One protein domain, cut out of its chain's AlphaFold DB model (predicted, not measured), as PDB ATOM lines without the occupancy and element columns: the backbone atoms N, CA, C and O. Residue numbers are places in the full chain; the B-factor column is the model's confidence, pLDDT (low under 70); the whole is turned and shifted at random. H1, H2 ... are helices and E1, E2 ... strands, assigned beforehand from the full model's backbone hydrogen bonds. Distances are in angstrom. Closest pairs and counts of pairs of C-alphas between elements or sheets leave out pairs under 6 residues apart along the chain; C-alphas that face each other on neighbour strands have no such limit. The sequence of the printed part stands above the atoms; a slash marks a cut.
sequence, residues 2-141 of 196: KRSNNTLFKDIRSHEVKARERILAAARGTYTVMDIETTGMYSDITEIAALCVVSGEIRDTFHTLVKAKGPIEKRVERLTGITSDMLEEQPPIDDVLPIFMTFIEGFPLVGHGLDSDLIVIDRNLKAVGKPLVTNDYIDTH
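This is residues 2 to 141 of the 196 residues of the protein "Exonuclease, DNA polymerase III, epsilon subunit family" of Dialister invisus DSM 15470 (UniProt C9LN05). One twisted sheet of three long and two short strands has two helices packed over one face, H5 lying along it and H6 standing up from it. H2 is at the sheet's level by one end of the long strands, the small H3 and H4 graze the sheet at the other end, and H1 packs on H6 with residues 8 to 13. The printed part has 140 residues, with six named helices and five named strands in the order H1 H2 E1 E2 E3 H3 H4 H5 E4 H6 E5. The mixed sheet runs E3, E2, E1, E4, E5 and the class is mixed, helices and strands. The whole is compact, with a radius of gyration of the C-alphas of 15.2 A and spans of 44 by 38 by 28 A.

Begin at E1, residues 30 to 38, and E2, residues 45 to 54, an antiparallel hairpin with N 33 and O 51 2.9 A apart. E3, residues 57 to 65, is an edge strand forming the next hairpin, with N 50 and O 62 2.8 A apart; it bends by 54 degrees at residue 60. E1, E2 and E3 are a meander, each strand the antiparallel neighbour of the one before. E4, residues 109 to 111, is parallel to E1, with N 110 and O 32 2.8 A apart. Edge strand E5, residues 137 to 139, is parallel to E4, with N 138 and O 109 2.8 A apart. E4, H6, residues 115 to 127, and E5 form a strand-helix-strand unit, two parallel neighbours with a helix between, its crossover right-handed. H6 lies over E1 at a height over the sheet of 9.5 A and stands up from it by 57 degrees; their closest C-alphas are Ile 36 and Asp 117, 6.1 A apart. On the same face H5, residues 93 to 103, runs along the strands, at 9 degrees to E2 on the local plane. H5 and H6 only just touch, with 3 pairs of C-alphas within 8 A, the closest those of Leu 97 and Leu 125, 7.9 A apart. H1, residues 2 to 14, touches H6 at a steep tilt of 61 degrees, closest at the C-alphas of Ile 12 and Asp 115, 6.6 A apart. H2, residues 20 to 28, stands at the sheet's level. H3, residues 74 to 80, and H4, residues 84 to 87, only graze the sheet. Every O i to N i+4 pair is within hydrogen-bond range in H2 and H3, against 8 of 9 in H1 and in H6 and 5 of 7 in H5; H4 is too short for such a pair.

Find C-alpha 2 at (264.864, 183.739, 298.424); from there H1 runs 19.1 A. C-alpha 30 at (271.464, 156.648, 275.743) begins E1, 26.7 A long like E2; E3 is 24.3 A. H5 is 14.8 A and H6 18.1 A; E5 ends at C-alpha 139, (265.078, 171.040, 277.587).

The two C-alphas farthest apart are those of Glu 21 and Asp 85, 45.6 A. The printed part has no cut and no long link. Look for low confidence at residues 2 to 5, under 70 in pLDDT.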
ATOM      1  N   LYS A   2     264.751 183.363 299.861       44.97
ATOM      2  CA  LYS A   2     264.864 183.739 298.424       44.97
ATOM      3  C   LYS A   2     266.263 183.585 297.790       44.97
ATOM      4  O   LYS A   2     266.356 183.312 296.600       44.97
ATOM      5  N   ARG A   3     267.353 183.733 298.559       47.19
ATOM      6  CA  ARG A   3     268.731 183.634 298.026       47.19
ATOM      7  C   ARG A   3     269.144 182.204 297.645       47.19
ATOM      8  O   ARG A   3     269.862 182.051 296.670       47.19
ATOM      9  N   SER A   4     268.671 181.182 298.365       58.62
ATOM     10  CA  SER A   4     269.057 179.779 298.129       58.62
ATOM     11  C   SER A   4     268.398 179.156 296.898       58.62
ATOM     12  O   SER A   4     268.990 178.288 296.268       58.62
ATOM     13  N   ASN A   5     267.186 179.592 296.538       59.56
ATOM     14  CA  ASN A   5     266.517 179.092 295.333       59.56
ATOM     15  C   ASN A   5     267.177 179.638 294.065       59.56
ATOM     16  O   ASN A   5     267.312 178.914 293.089       59.56
ATOM     17  N   ASN A   6     267.652 180.887 294.101       70.88
ATOM     18  CA  ASN A   6     268.344 181.489 292.963       70.88
ATOM     19  C   ASN A   6     269.692 180.801 292.671       70.88
ATOM     20  O   ASN A   6     270.098 180.705 291.520       70.88
ATOM     21  N   THR A   7     270.375 180.287 293.701       84.69
ATOM     22  CA  THR A   7     271.606 179.508 293.504       84.69
ATOM     23  C   THR A   7     271.328 178.118 292.940       84.69
ATOM     24  O   THR A   7     272.065 177.701 292.063       84.69
ATOM     25  N   LEU A   8     270.259 177.440 293.382       89.19
ATOM     26  CA  LEU A   8     269.887 176.118 292.856       89.19
ATOM     27  C   LEU A   8     269.480 176.184 291.383       89.19
ATOM     28  O   LEU A   8     270.009 175.439 290.578       89.19
ATOM     29  N   PHE A   9     268.620 177.131 290.993       92.44
ATOM     30  CA  PHE A   9     268.280 177.297 289.575       92.44
ATOM     31  C   PHE A   9     269.498 177.627 288.711       92.44
ATOM     32  O   PHE A   9     269.572 177.190 287.568       92.44
ATOM     33  N   LYS A  10     270.443 178.421 289.232       93.19
ATOM     34  CA  LYS A  10     271.682 178.726 288.512       93.19
ATOM     35  C   LYS A  10     272.540 177.475 288.321       93.19
ATOM     36  O   LYS A  10     273.120 177.328 287.253       93.19
ATOM     37  N   ASP A  11     272.620 176.634 289.347       94.12
ATOM     38  CA  ASP A  11     273.334 175.360 289.323       94.12
ATOM     39  C   ASP A  11     272.694 174.402 288.312       94.12
ATOM     40  O   ASP A  11     273.335 174.069 287.321       94.12
ATOM     41  N   ILE A  12     271.391 174.128 288.447       96.19
ATOM     42  CA  ILE A  12     270.604 173.304 287.516       96.19
ATOM     43  C   ILE A  12     270.819 173.770 286.079       96.19
ATOM     44  O   ILE A  12     271.334 173.025 285.255       96.19
ATOM     45  N   ARG A  13     270.533 175.043 285.775       96.06
ATOM     46  CA  ARG A  13     270.639 175.583 284.409       96.06
ATOM     47  C   ARG A  13     272.067 175.602 283.859       96.06
ATOM     48  O   ARG A  13     272.240 175.815 282.662       96.06
ATOM     49  N   SER A  14     273.088 175.407 284.694       96.19
ATOM     50  CA  SER A  14     274.467 175.256 284.221       96.19
ATOM     51  C   SER A  14     274.722 173.903 283.544       96.19
ATOM     52  O   SER A  14     275.648 173.805 282.742       96.19
ATOM     53  N   HIS A  15     273.860 172.913 283.794       97.19
ATOM     54  CA  HIS A  15     273.877 171.590 283.170       97.19
ATOM     55  C   HIS A  15     273.021 171.500 281.888       97.19
ATOM     56  O   HIS A  15     272.976 170.448 281.250       97.19
ATOM     57  N   GLU A  16     272.350 172.584 281.472       98.00
ATOM     58  CA  GLU A  16     271.531 172.585 280.251       98.00
ATOM     59  C   GLU A  16     272.421 172.496 278.998       98.00
ATOM     60  O   GLU A  16     273.240 173.376 278.702       98.00
ATOM     61  N   VAL A  17     272.228 171.450 278.201       98.00
ATOM     62  CA  VAL A  17     272.930 171.227 276.941       98.00
ATOM     63  C   VAL A  17     272.186 171.928 275.811       98.00
ATOM     64  O   VAL A  17     271.096 171.528 275.419       98.00
ATOM     65  N   LYS A  18     272.825 172.947 275.226       96.31
ATOM     66  CA  LYS A  18     272.296 173.703 274.069       96.31
ATOM     67  C   LYS A  18     273.042 173.450 272.764       96.31
ATOM     68  O   LYS A  18     272.562 173.793 271.688       96.31
ATOM     69  N   ALA A  19     274.244 172.883 272.845       97.00
ATOM     70  CA  ALA A  19     275.072 172.637 271.673       97.00
ATOM     71  C   ALA A  19     274.476 171.503 270.828       97.00
ATOM     72  O   ALA A  19     274.390 170.367 271.299       97.00
ATOM     73  N   ARG A  20     274.135 171.799 269.567       96.31
ATOM     74  CA  ARG A  20     273.514 170.849 268.626       96.31
ATOM     75  C   ARG A  20     274.234 169.503 268.575       96.31
ATOM     76  O   ARG A  20     273.590 168.466 268.671       96.31
ATOM     77  N   GLU A  21     275.563 169.497 268.466       96.69
ATOM     78  CA  GLU A  21     276.320 168.241 268.380       96.69
ATOM     79  C   GLU A  21     276.202 167.374 269.636       96.69
ATOM     80  O   GLU A  21     276.096 166.155 269.518       96.69
ATOM     81  N   ARG A  22     276.155 167.989 270.825       97.25
ATOM     82  CA  ARG A  22     275.965 167.262 272.088       97.25
ATOM     83  C   ARG A  22     274.548 166.702 272.200       97.25
ATOM     84  O   ARG A  22     274.397 165.551 272.594       97.25
ATOM     85  N   ILE A  23     273.537 167.471 271.790       97.88
ATOM     86  CA  ILE A  23     272.138 167.017 271.749       97.88
ATOM     87  C   ILE A  23     271.990 165.824 270.795       97.88
ATOM     88  O   ILE A  23     271.450 164.787 271.168       97.88
ATOM     89  N   LEU A  24     272.535 165.932 269.580       96.69
ATOM     90  CA  LEU A  24     272.502 164.847 268.597       96.69
ATOM     91  C   LEU A  24     273.310 163.620 269.048       96.69
ATOM     92  O   LEU A  24     272.937 162.494 268.726       96.69
ATOM     93  N   ALA A  25     274.420 163.812 269.765       96.12
ATOM     94  CA  ALA A  25     275.184 162.711 270.343       96.12
ATOM     95  C   ALA A  25     274.385 161.969 271.425       96.12
ATOM     96  O   ALA A  25     274.332 160.742 271.376       96.12
ATOM     97  N   ALA A  26     273.719 162.695 272.331       96.06
ATOM     98  CA  ALA A  26     272.839 162.106 273.339       96.06
ATOM     99  C   ALA A  26     271.699 161.305 272.689       96.06
ATOM    100  O   ALA A  26     271.504 160.138 273.018       96.06
ATOM    101  N   ALA A  27     271.029 161.884 271.689       95.75
ATOM    102  CA  ALA A  27     269.913 161.247 270.993       95.75
ATOM    103  C   ALA A  27     270.285 159.955 270.242       95.75
ATOM    104  O   ALA A  27     269.465 159.049 270.120       95.75
ATOM    105  N   ARG A  28     271.521 159.848 269.730       95.81
ATOM    106  CA  ARG A  28     272.027 158.611 269.101       95.81
ATOM    107  C   ARG A  28     272.459 157.551 270.119       95.81
ATOM    108  O   ARG A  28     272.537 156.373 269.765       95.81
ATOM    109  N   GLY A  29     272.802 157.977 271.333       96.25
ATOM    110  CA  GLY A  29     273.277 157.127 272.418       96.25
ATOM    111  C   GLY A  29     272.154 156.721 273.368       96.25
ATOM    112  O   GLY A  29     271.101 156.254 272.934       96.25
ATOM    113  N   THR A  30     272.419 156.895 274.662       98.12
ATOM    114  CA  THR A  30     271.464 156.648 275.743       98.12
ATOM    115  C   THR A  30     271.097 157.965 276.409       98.12
ATOM    116  O   THR A  30     271.984 158.761 276.723       98.12
ATOM    117  N   TYR A  31     269.807 158.175 276.644       98.69
ATOM    118  CA  TYR A  31     269.275 159.304 277.400       98.69
ATOM    119  C   TYR A  31     268.050 158.867 278.199       98.69
ATOM    120  O   TYR A  31     267.423 157.851 277.887       98.69
ATOM    121  N   THR A  32     267.700 159.654 279.209       98.75
ATOM    122  CA  THR A  32     266.536 159.393 280.049       98.75
ATOM    123  C   THR A  32     265.518 160.508 279.890       98.75
ATOM    124  O   THR A  32     265.803 161.654 280.223       98.75
ATOM    125  N   VAL A  33     264.329 160.187 279.385       98.81
ATOM    126  CA  VAL A  33     263.194 161.119 279.434       98.81
ATOM    127  C   VAL A  33     262.605 161.064 280.833       98.81
ATOM    128  O   VAL A  33     262.483 159.961 281.359       98.81
ATOM    129  N   MET A  34     262.255 162.192 281.442       98.62
ATOM    130  CA  MET A  34     261.608 162.197 282.754       98.62
ATOM    131  C   MET A  34     260.603 163.334 282.905       98.62
ATOM    132  O   MET A  34     260.742 164.381 282.275       98.62
ATOM    133  N   ASP A  35     259.639 163.111 283.787       98.44
ATOM    134  CA  ASP A  35     258.610 164.071 284.176       98.44
ATOM    135  C   ASP A  35     258.159 163.764 285.615       98.44
ATOM    136  O   ASP A  35     258.209 162.602 286.056       98.44
ATOM    137  N   ILE A  36     257.765 164.794 286.372       98.31
ATOM    138  CA  ILE A  36     257.157 164.622 287.695       98.31
ATOM    139  C   ILE A  36     255.827 165.368 287.793       98.31
ATOM    140  O   ILE A  36     255.684 166.503 287.348       98.31
ATOM    141  N   GLU A  37     254.893 164.787 288.542       97.88
ATOM    142  CA  GLU A  37     253.718 165.513 289.017       97.88
ATOM    143  C   GLU A  37     253.913 165.936 290.470       97.88
ATOM    144  O   GLU A  37     254.579 165.260 291.262       97.88
ATOM    145  N   THR A  38     253.326 167.071 290.842       97.62
ATOM    146  CA  THR A  38     253.471 167.650 292.185       97.62
ATOM    147  C   THR A  38     252.132 168.094 292.753       97.62
ATOM    148  O   THR A  38     251.178 168.325 292.025       97.62
ATOM    149  N   THR A  39     252.033 168.293 294.066       96.44
ATOM    150  CA  THR A  39     250.797 168.776 294.709       96.44
ATOM    151  C   THR A  39     250.451 170.234 294.378       96.44
ATOM    152  O   THR A  39     249.352 170.697 294.684       96.44
ATOM    153  N   GLY A  40     251.378 170.970 293.763       94.06
ATOM    154  CA  GLY A  40     251.320 172.404 293.501       94.06
ATOM    155  C   GLY A  40     252.676 172.914 293.012       94.06
ATOM    156  O   GLY A  40     253.647 172.166 292.922       94.06
ATOM    157  N   MET A  41     252.775 174.209 292.708       89.06
ATOM    158  CA  MET A  41     254.001 174.767 292.125       89.06
ATOM    159  C   MET A  41     255.207 174.649 293.075       89.06
ATOM    160  O   MET A  41     255.300 175.354 294.080       89.06
ATOM    161  N   TYR A  42     256.177 173.822 292.684       87.56
ATOM    162  CA  TYR A  42     257.374 173.498 293.463       87.56
ATOM    163  C   TYR A  42     257.094 172.877 294.846       87.56
ATOM    164  O   TYR A  42     257.843 173.144 295.798       87.56
ATOM    165  N   SER A  43     256.012 172.101 294.939       92.81
ATOM    166  CA  SER A  43     255.541 171.416 296.148       92.81
ATOM    167  C   SER A  43     255.981 169.941 296.181       92.81
ATOM    168  O   SER A  43     256.931 169.560 295.499       92.81
ATOM    169  N   ASP A  44     255.333 169.122 297.014       95.75
ATOM    170  CA  ASP A  44     255.631 167.694 297.142       95.75
ATOM    171  C   ASP A  44     255.387 166.946 295.832       95.75
ATOM    172  O   ASP A  44     254.420 167.229 295.127       95.75
ATOM    173  N   ILE A  45     256.237 165.963 295.547       97.88
ATOM    174  CA  ILE A  45     256.098 165.074 294.393       97.88
ATOM    175  C   ILE A  45     254.970 164.069 294.654       97.88
ATOM    176  O   ILE A  45     254.894 163.502 295.744       97.88
ATOM    177  N   THR A  46     254.116 163.851 293.654       98.38
ATOM    178  CA  THR A  46     252.996 162.895 293.680       98.38
ATOM    179  C   THR A  46     253.163 161.751 292.687       98.38
ATOM    180  O   THR A  46     252.603 160.680 292.897       98.38
ATOM    181  N   GLU A  47     253.918 161.956 291.611       98.69
ATOM    182  CA  GLU A  47     254.225 160.940 290.601       98.69
ATOM    183  C   GLU A  47     255.615 161.218 290.028       98.69
ATOM    184  O   GLU A  47     255.987 162.376 289.846       98.69
ATOM    185  N   ILE A  48     256.381 160.163 289.756       98.69
ATOM    186  CA  ILE A  48     257.648 160.240 289.027       98.69
ATOM    187  C   ILE A  48     257.594 159.211 287.908       98.69
ATOM    188  O   ILE A  48     257.298 158.037 288.157       98.69
ATOM    189  N   ALA A  49     257.930 159.636 286.696       98.75
ATOM    190  CA  ALA A  49     258.141 158.739 285.576       98.75
ATOM    191  C   ALA A  49     259.462 159.033 284.872       98.75
ATOM    192  O   ALA A  49     259.930 160.172 284.827       98.75
ATOM    193  N   ALA A  50     260.059 157.985 284.312       98.75
ATOM    194  CA  ALA A  50     261.168 158.119 283.394       98.75
ATOM    195  C   ALA A  50     261.258 156.954 282.404       98.75
ATOM    196  O   ALA A  50     260.869 155.823 282.699       98.75
ATOM    197  N   LEU A  51     261.826 157.233 281.234       98.81
ATOM    198  CA  LEU A  51     262.085 156.278 280.162       98.81
ATOM    199  C   LEU A  51     263.579 156.266 279.864       98.81
ATOM    200  O   LEU A  51     264.121 157.279 279.424       98.81
ATOM    201  N   CYS A  52     264.234 155.121 280.033       98.62
ATOM    202  CA  CYS A  52     265.581 154.916 279.516       98.62
ATOM    203  C   CYS A  52     265.481 154.578 278.028       98.62
ATOM    204  O   CYS A  52     264.937 153.533 277.649       98.62
ATOM    205  N   VAL A  53     265.993 155.464 277.178       98.75
ATOM    206  CA  VAL A  53     265.990 155.301 275.725       98.75
ATOM    207  C   VAL A  53     267.408 155.012 275.257       98.75
ATOM    208  O   VAL A  53     268.319 155.794 275.510       98.75
ATOM    209  N   VAL A  54     267.592 153.905 274.538       98.19
ATOM    210  CA  VAL A  54     268.876 153.504 273.948       98.19
ATOM    211  C   VAL A  54     268.703 153.392 272.444       98.19
ATOM    212  O   VAL A  54     267.965 152.531 271.959       98.19
ATOM    213  N   SER A  55     269.395 154.261 271.708       95.06
ATOM    214  CA  SER A  55     269.343 154.322 270.243       95.06
ATOM    215  C   SER A  55     267.908 154.416 269.700       95.06
ATOM    216  O   SER A  55     267.550 153.733 268.743       95.06
ATOM    217  N   GLY A  56     267.080 155.251 270.334       95.31
ATOM    218  CA  GLY A  56     265.680 155.504 269.952       95.31
ATOM    219  C   GLY A  56     264.655 154.501 270.498       95.31
ATOM    220  O   GLY A  56     263.450 154.759 270.442       95.31
ATOM    221  N   GLU A  57     265.094 153.384 271.082       97.69
ATOM    222  CA  GLU A  57     264.207 152.369 271.661       97.69
ATOM    223  C   GLU A  57     264.115 152.506 273.182       97.69
ATOM    224  O   GLU A  57     265.134 152.637 273.862       97.69
ATOM    225  N   ILE A  58     262.900 152.430 273.732       98.44
ATOM    226  CA  ILE A  58     262.690 152.367 275.185       98.44
ATOM    227  C   ILE A  58     263.203 151.010 275.673       98.44
ATOM    228  O   ILE A  58     262.727 149.966 275.224       98.44
ATOM    229  N   ARG A  59     264.192 151.022 276.567       98.31
ATOM    230  CA  ARG A  59     264.795 149.812 277.146       98.31
ATOM    231  C   ARG A  59     264.341 149.536 278.560       98.31
ATOM    232  O   ARG A  59     264.293 148.374 278.945       98.31
ATOM    233  N   ASP A  60     264.041 150.588 279.306       98.25
ATOM    234  CA  ASP A  60     263.602 150.475 280.685       98.25
ATOM    235  C   ASP A  60     262.700 151.652 281.054       98.25
ATOM    236  O   ASP A  60     262.744 152.712 280.420       98.25
ATOM    237  N   THR A  61     261.879 151.459 282.078       98.62
ATOM    238  CA  THR A  61     260.905 152.443 282.544       98.62
ATOM    239  C   THR A  61     260.902 152.502 284.063       98.62
ATOM    240  O   THR A  61     260.789 151.473 284.726       98.62
ATOM    241  N   PHE A  62     260.926 153.712 284.605       98.75
ATOM    242  CA  PHE A  62     260.656 153.975 286.010       98.75
ATOM    243  C   PHE A  62     259.285 154.632 286.126       98.75
ATOM    244  O   PHE A  62     258.998 155.592 285.414       98.75
ATOM    245  N   HIS A  63     258.433 154.135 287.018       98.62
ATOM    246  CA  HIS A  63     257.137 154.750 287.291       98.62
ATOM    247  C   HIS A  63     256.694 154.457 288.712       98.62
ATOM    248  O   HIS A  63     256.689 153.300 289.138       98.62
ATOM    249  N   THR A  64     256.307 155.495 289.443       98.56
ATOM    250  CA  THR A  64     255.693 155.323 290.755       98.56
ATOM    251  C   THR A  64     254.881 156.549 291.155       98.56
ATOM    252  O   THR A  64     255.250 157.685 290.843       98.56
ATOM    253  N   LEU A  65     253.781 156.314 291.868       98.62
ATOM    254  CA  LEU A  65     253.141 157.355 292.661       98.62
ATOM    255  C   LEU A  65     253.924 157.534 293.965       98.62
ATOM    256  O   LEU A  65     254.536 156.600 294.477       98.62
ATOM    257  N   VAL A  66     253.886 158.740 294.515       98.44
ATOM    258  CA  VAL A  66     254.650 159.112 295.705       98.44
ATOM    259  C   VAL A  66     253.705 159.655 296.759       98.44
ATOM    260  O   VAL A  66     252.860 160.510 296.482       98.44
ATOM    261  N   LYS A  67     253.866 159.191 297.998       98.06
ATOM    262  CA  LYS A  67     253.100 159.710 299.126       98.06
ATOM    263  C   LYS A  67     253.480 161.160 299.403       98.06
ATOM    264  O   LYS A  67     254.571 161.449 299.904       98.06
ATOM    265  N   ALA A  68     252.554 162.065 299.100       94.56
ATOM    266  CA  ALA A  68     252.689 163.483 299.401       94.56
ATOM    267  C   ALA A  68     252.576 163.756 300.909       94.56
ATOM    268  O   ALA A  68     251.860 163.060 301.634       94.56
ATOM    269  N   LYS A  69     253.272 164.793 301.394       91.12
ATOM    270  CA  LYS A  69     253.215 165.230 302.799       91.12
ATOM    271  C   LYS A  69     252.100 166.262 303.011       91.12
ATOM    272  O   LYS A  69     251.513 166.316 304.090       91.12
ATOM    273  N   GLY A  70     251.818 167.083 302.002       90.19
ATOM    274  CA  GLY A  70     250.779 168.111 301.985       90.19
ATOM    275  C   GLY A  70     249.584 167.790 301.074       90.19
ATOM    276  O   GLY A  70     249.621 166.835 300.300       90.19
ATOM    277  N   PRO A  71     248.510 168.601 301.151       93.75
ATOM    278  CA  PRO A  71     247.324 168.424 300.318       93.75
ATOM    279  C   PRO A  71     247.594 168.782 298.851       93.75
ATOM    280  O   PRO A  71     248.355 169.706 298.561       93.75
ATOM    281  N   ILE A  72     246.896 168.109 297.935       96.94
ATOM    282  CA  ILE A  72     246.910 168.425 296.502       96.94
ATOM    283  C   ILE A  72     246.053 169.672 296.248       96.94
ATOM    284  O   ILE A  72     244.902 169.766 296.684       96.94
ATOM    285  N   GLU A  73     246.590 170.658 295.529       97.38
ATOM    286  CA  GLU A  73     245.794 171.790 295.066       97.38
ATOM    287  C   GLU A  73     244.663 171.300 294.151       97.38
ATOM    288  O   GLU A  73     244.904 170.609 293.165       97.38
ATOM    289  N   LYS A  74     243.424 171.758 294.381       96.62
ATOM    290  CA  LYS A  74     242.252 171.350 293.575       96.62
ATOM    291  C   LYS A  74     242.438 171.518 292.065       96.62
ATOM    292  O   LYS A  74     241.775 170.855 291.275       96.62
ATOM    293  N   ARG A  75     243.245 172.496 291.641       96.56
ATOM    294  CA  ARG A  75     243.581 172.683 290.225       96.56
ATOM    295  C   ARG A  75     244.429 171.522 289.713       96.56
ATOM    296  O   ARG A  75     244.164 171.069 288.609       96.56
ATOM    297  N   VAL A  76     245.434 171.108 290.477       96.19
ATOM    298  CA  VAL A  76     246.356 170.044 290.091       96.19
ATOM    299  C   VAL A  76     245.656 168.695 290.115       96.19
ATOM    300  O   VAL A  76     245.742 167.976 289.131       96.19
ATOM    301  N   GLU A  77     244.846 168.415 291.136       96.75
ATOM    302  CA  GLU A  77     243.996 167.216 291.183       96.75
ATOM    303  C   GLU A  77     243.076 167.120 289.952       96.75
ATOM    304  O   GLU A  77     242.955 166.065 289.342       96.75
ATOM    305  N   ARG A  78     242.472 168.235 289.508       96.31
ATOM    306  CA  ARG A  78     241.662 168.251 288.272       96.31
ATOM    307  C   ARG A  78     242.469 168.053 286.991       96.31
ATOM    308  O   ARG A  78     241.893 167.606 286.006       96.31
ATOM    309  N   LEU A  79     243.723 168.497 286.966       94.44
ATOM    310  CA  LEU A  79     244.583 168.384 285.787       94.44
ATOM    311  C   LEU A  79     245.137 166.968 285.661       94.44
ATOM    312  O   LEU A  79     245.053 166.397 284.584       94.44
ATOM    313  N   THR A  80     245.643 166.423 286.765       96.06
ATOM    314  CA  THR A  80     246.354 165.141 286.795       96.06
ATOM    315  C   THR A  80     245.444 163.950 287.064       96.06
ATOM    316  O   THR A  80     245.774 162.812 286.752       96.06
ATOM    317  N   GLY A  81     244.289 164.183 287.690       97.00
ATOM    318  CA  GLY A  81     243.430 163.119 288.201       97.00
ATOM    319  C   GLY A  81     244.004 162.382 289.416       97.00
ATOM    320  O   GLY A  81     243.365 161.446 289.889       97.00
ATOM    321  N   ILE A  82     245.173 162.781 289.932       97.62
ATOM    322  CA  ILE A  82     245.772 162.189 291.130       97.62
ATOM    323  C   ILE A  82     245.049 162.737 292.361       97.62
ATOM    324  O   ILE A  82     245.031 163.947 292.592       97.62
ATOM    325  N   THR A  83     244.473 161.837 293.157       96.81
ATOM    326  CA  THR A  83     243.768 162.168 294.402       96.81
ATOM    327  C   THR A  83     244.613 161.818 295.624       96.81
ATOM    328  O   THR A  83     245.492 160.960 295.559       96.81
ATOM    329  N   SER A  84     244.334 162.445 296.771       94.94
ATOM    330  CA  SER A  84     245.025 162.126 298.031       94.94
ATOM    331  C   SER A  84     244.900 160.646 298.413       94.94
ATOM    332  O   SER A  84     245.875 160.055 298.868       94.94
ATOM    333  N   ASP A  85     243.737 160.039 298.165       96.06
ATOM    334  CA  ASP A  85     243.468 158.626 298.461       96.06
ATOM    335  C   ASP A  85     244.380 157.691 297.650       96.06
ATOM    336  O   ASP A  85     244.822 156.658 298.148       96.06
ATOM    337  N   MET A  86     244.730 158.062 296.409       97.25
ATOM    338  CA  MET A  86     245.684 157.294 295.594       97.25
ATOM    339  C   MET A  86     247.099 157.297 296.184       97.25
ATOM    340  O   MET A  86     247.874 156.384 295.894       97.25
ATOM    341  N   LEU A  87     247.441 158.325 296.971       97.69
ATOM    342  CA  LEU A  87     248.785 158.569 297.496       97.69
ATOM    343  C   LEU A  87     248.993 158.048 298.923       97.69
ATOM    344  O   LEU A  87     250.137 157.953 299.365       97.69
ATOM    345  N   GLU A  88     247.924 157.722 299.656       95.38
ATOM    346  CA  GLU A  88     247.988 157.414 301.092       95.38
ATOM    347  C   GLU A  88     248.905 156.219 301.408       95.38
ATOM    348  O   GLU A  88     249.724 156.291 302.331       95.38
ATOM    349  N   GLU A  89     248.824 155.176 300.583       96.38
ATOM    350  CA  GLU A  89     249.571 153.918 300.727       96.38
ATOM    351  C   GLU A  89     250.819 153.842 299.828       96.38
ATOM    352  O   GLU A  89     251.458 152.795 299.726       96.38
ATOM    353  N   GLN A  90     251.180 154.939 299.156       98.38
ATOM    354  CA  GLN A  90     252.353 154.987 298.279       98.38
ATOM    355  C   GLN A  90     253.654 155.132 299.085       98.38
ATOM    356  O   GLN A  90     253.636 155.593 300.233       98.38
ATOM    357  N   PRO A  91     254.812 154.762 298.512       98.06
ATOM    358  CA  PRO A  91     256.089 154.974 299.180       98.06
ATOM    359  C   PRO A  91     256.372 156.477 299.382       98.06
ATOM    360  O   PRO A  91     256.024 157.304 298.530       98.06
ATOM    361  N   PRO A  92     257.003 156.867 300.504       97.38
ATOM    362  CA  PRO A  92     257.430 158.243 300.714       97.38
ATOM    363  C   PRO A  92     258.575 158.603 299.763       97.38
ATOM    364  O   PRO A  92     259.369 157.752 299.358       97.38
ATOM    365  N   ILE A  93     258.714 159.896 299.466       97.06
ATOM    366  CA  ILE A  93     259.770 160.387 298.568       97.06
ATOM    367  C   ILE A  93     261.183 159.975 299.016       97.06
ATOM    368  O   ILE A  93     262.042 159.734 298.174       97.06
ATOM    369  N   ASP A  94     261.414 159.833 300.323       95.12
ATOM    370  CA  ASP A  94     262.721 159.465 300.881       95.12
ATOM    371  C   ASP A  94     263.147 158.030 300.493       95.12
ATOM    372  O   ASP A  94     264.346 157.761 300.391       95.12
ATOM    373  N   ASP A  95     262.183 157.145 300.206       96.50
ATOM    374  CA  ASP A  95     262.423 155.777 299.727       96.50
ATOM    375  C   ASP A  95     262.510 155.719 298.195       96.50
ATOM    376  O   ASP A  95     263.312 154.972 297.632       96.50
ATOM    377  N   VAL A  96     261.701 156.529 297.509       97.94
ATOM    378  CA  VAL A  96     261.622 156.563 296.039       97.94
ATOM    379  C   VAL A  96     262.855 157.216 295.422       97.94
ATOM    380  O   VAL A  96     263.412 156.718 294.440       97.94
ATOM    381  N   LEU A  97     263.295 158.339 295.987       96.25
ATOM    382  CA  LEU A  97     264.289 159.200 295.363       96.25
ATOM    383  C   LEU A  97     265.660 158.526 295.185       96.25
ATOM    384  O   LEU A  97     266.226 158.667 294.106       96.25
ATOM    385  N   PRO A  98     266.202 157.743 296.141       96.00
ATOM    386  CA  PRO A  98     267.449 157.005 295.920       96.00
ATOM    387  C   PRO A  98     267.388 156.022 294.740       96.00
ATOM    388  O   PRO A  98     268.364 155.879 294.002       96.00
ATOM    389  N   ILE A  99     266.240 155.366 294.544       97.69
ATOM    390  CA  ILE A  99     266.026 154.423 293.441       97.69
ATOM    391  C   ILE A  99     265.964 155.195 292.121       97.69
ATOM    392  O   ILE A  99     266.649 154.840 291.166       97.69
ATOM    393  N   PHE A 100     265.218 156.303 292.097       98.19
ATOM    394  CA  PHE A 100     265.139 157.179 290.931       98.19
ATOM    395  C   PHE A 100     266.508 157.755 290.536       98.19
ATOM    396  O   PHE A 100     266.877 157.713 289.367       98.19
ATOM    397  N   MET A 101     267.306 158.215 291.505       97.94
ATOM    398  CA  MET A 101     268.658 158.725 291.246       97.94
ATOM    399  C   MET A 101     269.574 157.665 290.627       97.94
ATOM    400  O   MET A 101     270.389 157.995 289.774       97.94
ATOM    401  N   THR A 102     269.417 156.400 291.030       97.38
ATOM    402  CA  THR A 102     270.144 155.272 290.425       97.38
ATOM    403  C   THR A 102     269.681 155.031 288.986       97.38
ATOM    404  O   THR A 102     270.499 154.776 288.110       97.38
ATOM    405  N   PHE A 103     268.375 155.146 288.719       98.19
ATOM    406  CA  PHE A 103     267.809 154.961 287.380       98.19
ATOM    407  C   PHE A 103     268.323 155.999 286.373       98.19
ATOM    408  O   PHE A 103     268.602 155.667 285.223       98.19
ATOM    409  N   ILE A 104     268.460 157.257 286.797       97.56
ATOM    410  CA  ILE A 104     268.905 158.347 285.920       97.56
ATOM    411  C   ILE A 104     270.433 158.490 285.844       97.56
ATOM    412  O   ILE A 104     270.927 159.364 285.136       97.56
ATOM    413  N   GLU A 105     271.200 157.690 286.585       95.88
ATOM    414  CA  GLU A 105     272.644 157.873 286.717       95.88
ATOM    415  C   GLU A 105     273.378 157.716 285.372       95.88
ATOM    416  O   GLU A 105     273.180 156.761 284.627       95.88
ATOM    417  N   GLY A 106     274.274 158.661 285.069       93.00
ATOM    418  CA  GLY A 106     275.228 158.541 283.962       93.00
ATOM    419  C   GLY A 106     274.705 158.894 282.566       93.00
ATOM    420  O   GLY A 106     275.501 158.897 281.625       93.00
ATOM    421  N   PHE A 107     273.423 159.244 282.413       94.88
ATOM    422  CA  PHE A 107     272.831 159.581 281.112       94.88
ATOM    423  C   PHE A 107     272.245 161.000 281.075       94.88
ATOM    424  O   PHE A 107     271.736 161.478 282.090       94.88
ATOM    425  N   PRO A 108     272.296 161.700 279.925       98.31
ATOM    426  CA  PRO A 108     271.618 162.979 279.778       98.31
ATOM    427  C   PRO A 108     270.112 162.846 280.010       98.31
ATOM    428  O   PRO A 108     269.496 161.885 279.547       98.31
ATOM    429  N   LEU A 109     269.525 163.831 280.683       98.81
ATOM    430  CA  LEU A 109     268.081 163.907 280.885       98.81
ATOM    431  C   LEU A 109     267.421 164.658 279.729       98.81
ATOM    432  O   LEU A 109     268.011 165.572 279.152       98.81
ATOM    433  N   VAL A 110     266.188 164.300 279.406       98.81
ATOM    434  CA  VAL A 110     265.349 164.992 278.426       98.81
ATOM    435  C   VAL A 110     263.996 165.267 279.069       98.81
ATOM    436  O   VAL A 110     263.423 164.383 279.703       98.81
ATOM    437  N   GLY A 111     263.493 166.485 278.914       98.31
ATOM    438  CA  GLY A 111     262.170 166.860 279.402       98.31
ATOM    439  C   GLY A 111     261.769 168.267 278.984       98.31
ATOM    440  O   GLY A 111     262.553 168.997 278.370       98.31
ATOM    441  N   HIS A 112     260.554 168.668 279.350       97.50
ATOM    442  CA  HIS A 112     259.947 169.908 278.880       97.50
ATOM    443  C   HIS A 112     259.832 170.952 279.991       97.50
ATOM    444  O   HIS A 112     258.955 170.864 280.846       97.50
ATOM    445  N   GLY A 113     260.672 171.992 279.977       95.62
ATOM    446  CA  GLY A 113     260.744 172.910 281.122       95.62
ATOM    447  C   GLY A 113     261.352 172.244 282.361       95.62
ATOM    448  O   GLY A 113     260.969 172.560 283.489       95.62
ATOM    449  N   LEU A 114     262.308 171.337 282.131       95.75
ATOM    450  CA  LEU A 114     262.818 170.372 283.107       95.75
ATOM    451  C   LEU A 114     263.500 171.025 284.324       95.75
ATOM    452  O   LEU A 114     263.676 170.407 285.372       95.75
ATOM    453  N   ASP A 115     263.864 172.308 284.231       95.00
ATOM    454  CA  ASP A 115     264.386 173.055 285.377       95.00
ATOM    455  C   ASP A 115     263.381 173.155 286.541       95.00
ATOM    456  O   ASP A 115     263.787 173.337 287.695       95.00
ATOM    457  N   SER A 116     262.085 173.012 286.253       94.81
ATOM    458  CA  SER A 116     260.998 173.035 287.231       94.81
ATOM    459  C   SER A 116     260.829 171.703 287.962       94.81
ATOM    460  O   SER A 116     260.517 171.713 289.154       94.81
ATOM    461  N   ASP A 117     261.115 170.585 287.306       97.44
ATOM    462  CA  ASP A 117     261.153 169.247 287.899       97.44
ATOM    463  C   ASP A 117     262.422 169.077 288.745       97.44
ATOM    464  O   ASP A 117     262.371 168.737 289.934       97.44
ATOM    465  N   LEU A 118     263.576 169.430 288.166       97.56
ATOM    466  CA  LEU A 118     264.887 169.296 288.803       97.56
ATOM    467  C   LEU A 118     264.995 170.116 290.087       97.56
ATOM    468  O   LEU A 118     265.553 169.641 291.070       97.56
ATOM    469  N   ILE A 119     264.404 171.316 290.146       97.19
ATOM    470  CA  ILE A 119     264.421 172.113 291.382       97.19
ATOM    471  C   ILE A 119     263.641 171.446 292.520       97.19
ATOM    472  O   ILE A 119     263.986 171.642 293.688       97.19
ATOM    473  N   VAL A 120     262.584 170.686 292.221       97.06
ATOM    474  CA  VAL A 120     261.815 169.956 293.239       97.06
ATOM    475  C   VAL A 120     262.607 168.747 293.718       97.06
ATOM    476  O   VAL A 120     262.721 168.534 294.929       97.06
ATOM    477  N   ILE A 121     263.232 168.015 292.797       97.44
ATOM    478  CA  ILE A 121     264.123 166.892 293.110       97.44
ATOM    479  C   ILE A 121     265.305 167.353 293.971       97.44
ATOM    480  O   ILE A 121     265.504 166.842 295.074       97.44
ATOM    481  N   ASP A 122     266.027 168.387 293.544       97.00
ATOM    482  CA  ASP A 122     267.192 168.915 294.256       97.00
ATOM    483  C   ASP A 122     266.849 169.451 295.645       97.00
ATOM    484  O   ASP A 122     267.653 169.352 296.575       97.00
ATOM    485  N   ARG A 123     265.648 170.009 295.837       95.75
ATOM    486  CA  ARG A 123     265.181 170.406 297.174       95.75
ATOM    487  C   ARG A 123     265.004 169.203 298.089       95.75
ATOM    488  O   ARG A 123     265.403 169.299 299.250       95.75
ATOM    489  N   ASN A 124     264.445 168.105 297.582       95.56
ATOM    490  CA  ASN A 124     264.309 166.868 298.347       95.56
ATOM    491  C   ASN A 124     265.689 166.274 298.669       95.56
ATOM    492  O   ASN A 124     265.975 166.037 299.840       95.56
ATOM    493  N   LEU A 125     266.593 166.166 297.685       95.50
ATOM    494  CA  LEU A 125     267.974 165.698 297.890       95.50
ATOM    495  C   LEU A 125     268.713 166.538 298.937       95.50
ATOM    496  O   LEU A 125     269.303 166.012 299.884       95.50
ATOM    497  N   LYS A 126     268.620 167.864 298.822       94.75
ATOM    498  CA  LYS A 126     269.254 168.796 299.755       94.75
ATOM    499  C   LYS A 126     268.695 168.685 301.170       94.75
ATOM    500  O   LYS A 126     269.462 168.828 302.123       94.75
ATOM    501  N   ALA A 127     267.393 168.447 301.325       92.44
ATOM    502  CA  ALA A 127     266.757 168.299 302.633       92.44
ATOM    503  C   ALA A 127     267.298 167.089 303.414       92.44
ATOM    504  O   ALA A 127     267.368 167.147 304.641       92.44
ATOM    505  N   VAL A 128     267.743 166.044 302.711       90.69
ATOM    506  CA  VAL A 128     268.335 164.830 303.299       90.69
ATOM    507  C   VAL A 128     269.867 164.776 303.183       90.69
ATOM    508  O   VAL A 128     270.476 163.740 303.440       90.69
ATOM    509  N   GLY A 129     270.512 165.885 302.802       92.06
ATOM    510  CA  GLY A 129     271.973 165.979 302.703       92.06
ATOM    511  C   GLY A 129     272.595 165.108 301.605       92.06
ATOM    512  O   GLY A 129     273.756 164.718 301.723       92.06
ATOM    513  N   LYS A 130     271.835 164.777 300.555       93.00
ATOM    514  CA  LYS A 130     272.316 164.028 299.387       93.00
ATOM    515  C   LYS A 130     272.888 164.976 298.318       93.00
ATOM    516  O   LYS A 130     272.526 166.156 298.303       93.00
ATOM    517  N   PRO A 131     273.786 164.484 297.440       92.94
ATOM    518  CA  PRO A 131     274.234 165.235 296.269       92.94
ATOM    519  C   PRO A 131     273.052 165.662 295.395       92.94
ATOM    520  O   PRO A 131     272.049 164.954 295.346       92.94
ATOM    521  N   LEU A 132     273.184 166.812 294.734       95.56
ATOM    522  CA  LEU A 132     272.206 167.308 293.762       95.56
ATOM    523  C   LEU A 132     272.298 166.522 292.448       95.56
ATOM    524  O   LEU A 132     273.276 165.802 292.223       95.56
ATOM    525  N   VAL A 133     271.304 166.678 291.576       96.44
ATOM    526  CA  VAL A 133     271.354 166.135 290.216       96.44
ATOM    527  C   VAL A 133     272.453 166.853 289.433       96.44
ATOM    528  O   VAL A 133     272.449 168.073 289.310       96.44
ATOM    529  N   THR A 134     273.396 166.089 288.880       96.00
ATOM    530  CA  THR A 134     274.513 166.626 288.080       96.00
ATOM    531  C   THR A 134     274.470 166.191 286.620       96.00
ATOM    532  O   THR A 134     275.419 166.436 285.873       96.00
ATOM    533  N   ASN A 135     273.410 165.490 286.217       98.00
ATOM    534  CA  ASN A 135     273.214 165.078 284.839       98.00
ATOM    535  C   ASN A 135     273.154 166.309 283.932       98.00
ATOM    536  O   ASN A 135     272.469 167.286 284.231       98.00
ATOM    537  N   ASP A 136     273.832 166.224 282.790       98.25
ATOM    538  CA  ASP A 136     273.497 167.074 281.654       98.25
ATOM    539  C   ASP A 136     272.006 166.895 281.325       98.25
ATOM    540  O   ASP A 136     271.496 165.774 281.384       98.25
ATOM    541  N   TYR A 137     271.312 167.959 280.928       98.62
ATOM    542  CA  TYR A 137     269.927 167.829 280.475       98.62
ATOM    543  C   TYR A 137     269.625 168.635 279.219       98.62
ATOM    544  O   TYR A 137     270.280 169.631 278.917       98.62
ATOM    545  N   ILE A 138     268.619 168.189 278.479       98.69
ATOM    546  CA  ILE A 138     268.134 168.798 277.249       98.69
ATOM    547  C   ILE A 138     266.683 169.194 277.489       98.69
ATOM    548  O   ILE A 138     265.830 168.344 277.734       98.69
ATOM    549  N   ASP A 139     266.418 170.493 277.414       98.25
ATOM    550  CA  ASP A 139     265.078 171.040 277.587       98.25
ATOM    551  C   ASP A 139     264.386 171.188 276.226       98.25
ATOM    552  O   ASP A 139     264.794 172.011 275.392       98.25
ATOM    553  N   THR A 140     263.336 170.406 275.976       97.75
ATOM    554  CA  THR A 140     262.627 170.471 274.693       97.75
ATOM    555  C   THR A 140     261.784 171.728 274.544       97.75
ATOM    556  O   THR A 140     261.514 172.133 273.415       97.75
ATOM    557  N   HIS A 141     261.423 172.415 275.631       96.31
ATOM    558  CA  HIS A 141     260.765 173.715 275.553       96.31
ATOM    559  C   HIS A 141     261.741 174.774 275.028       96.31
ATOM    560  O   HIS A 141     261.396 175.554 274.134       96.31
TER     561      HIS A 141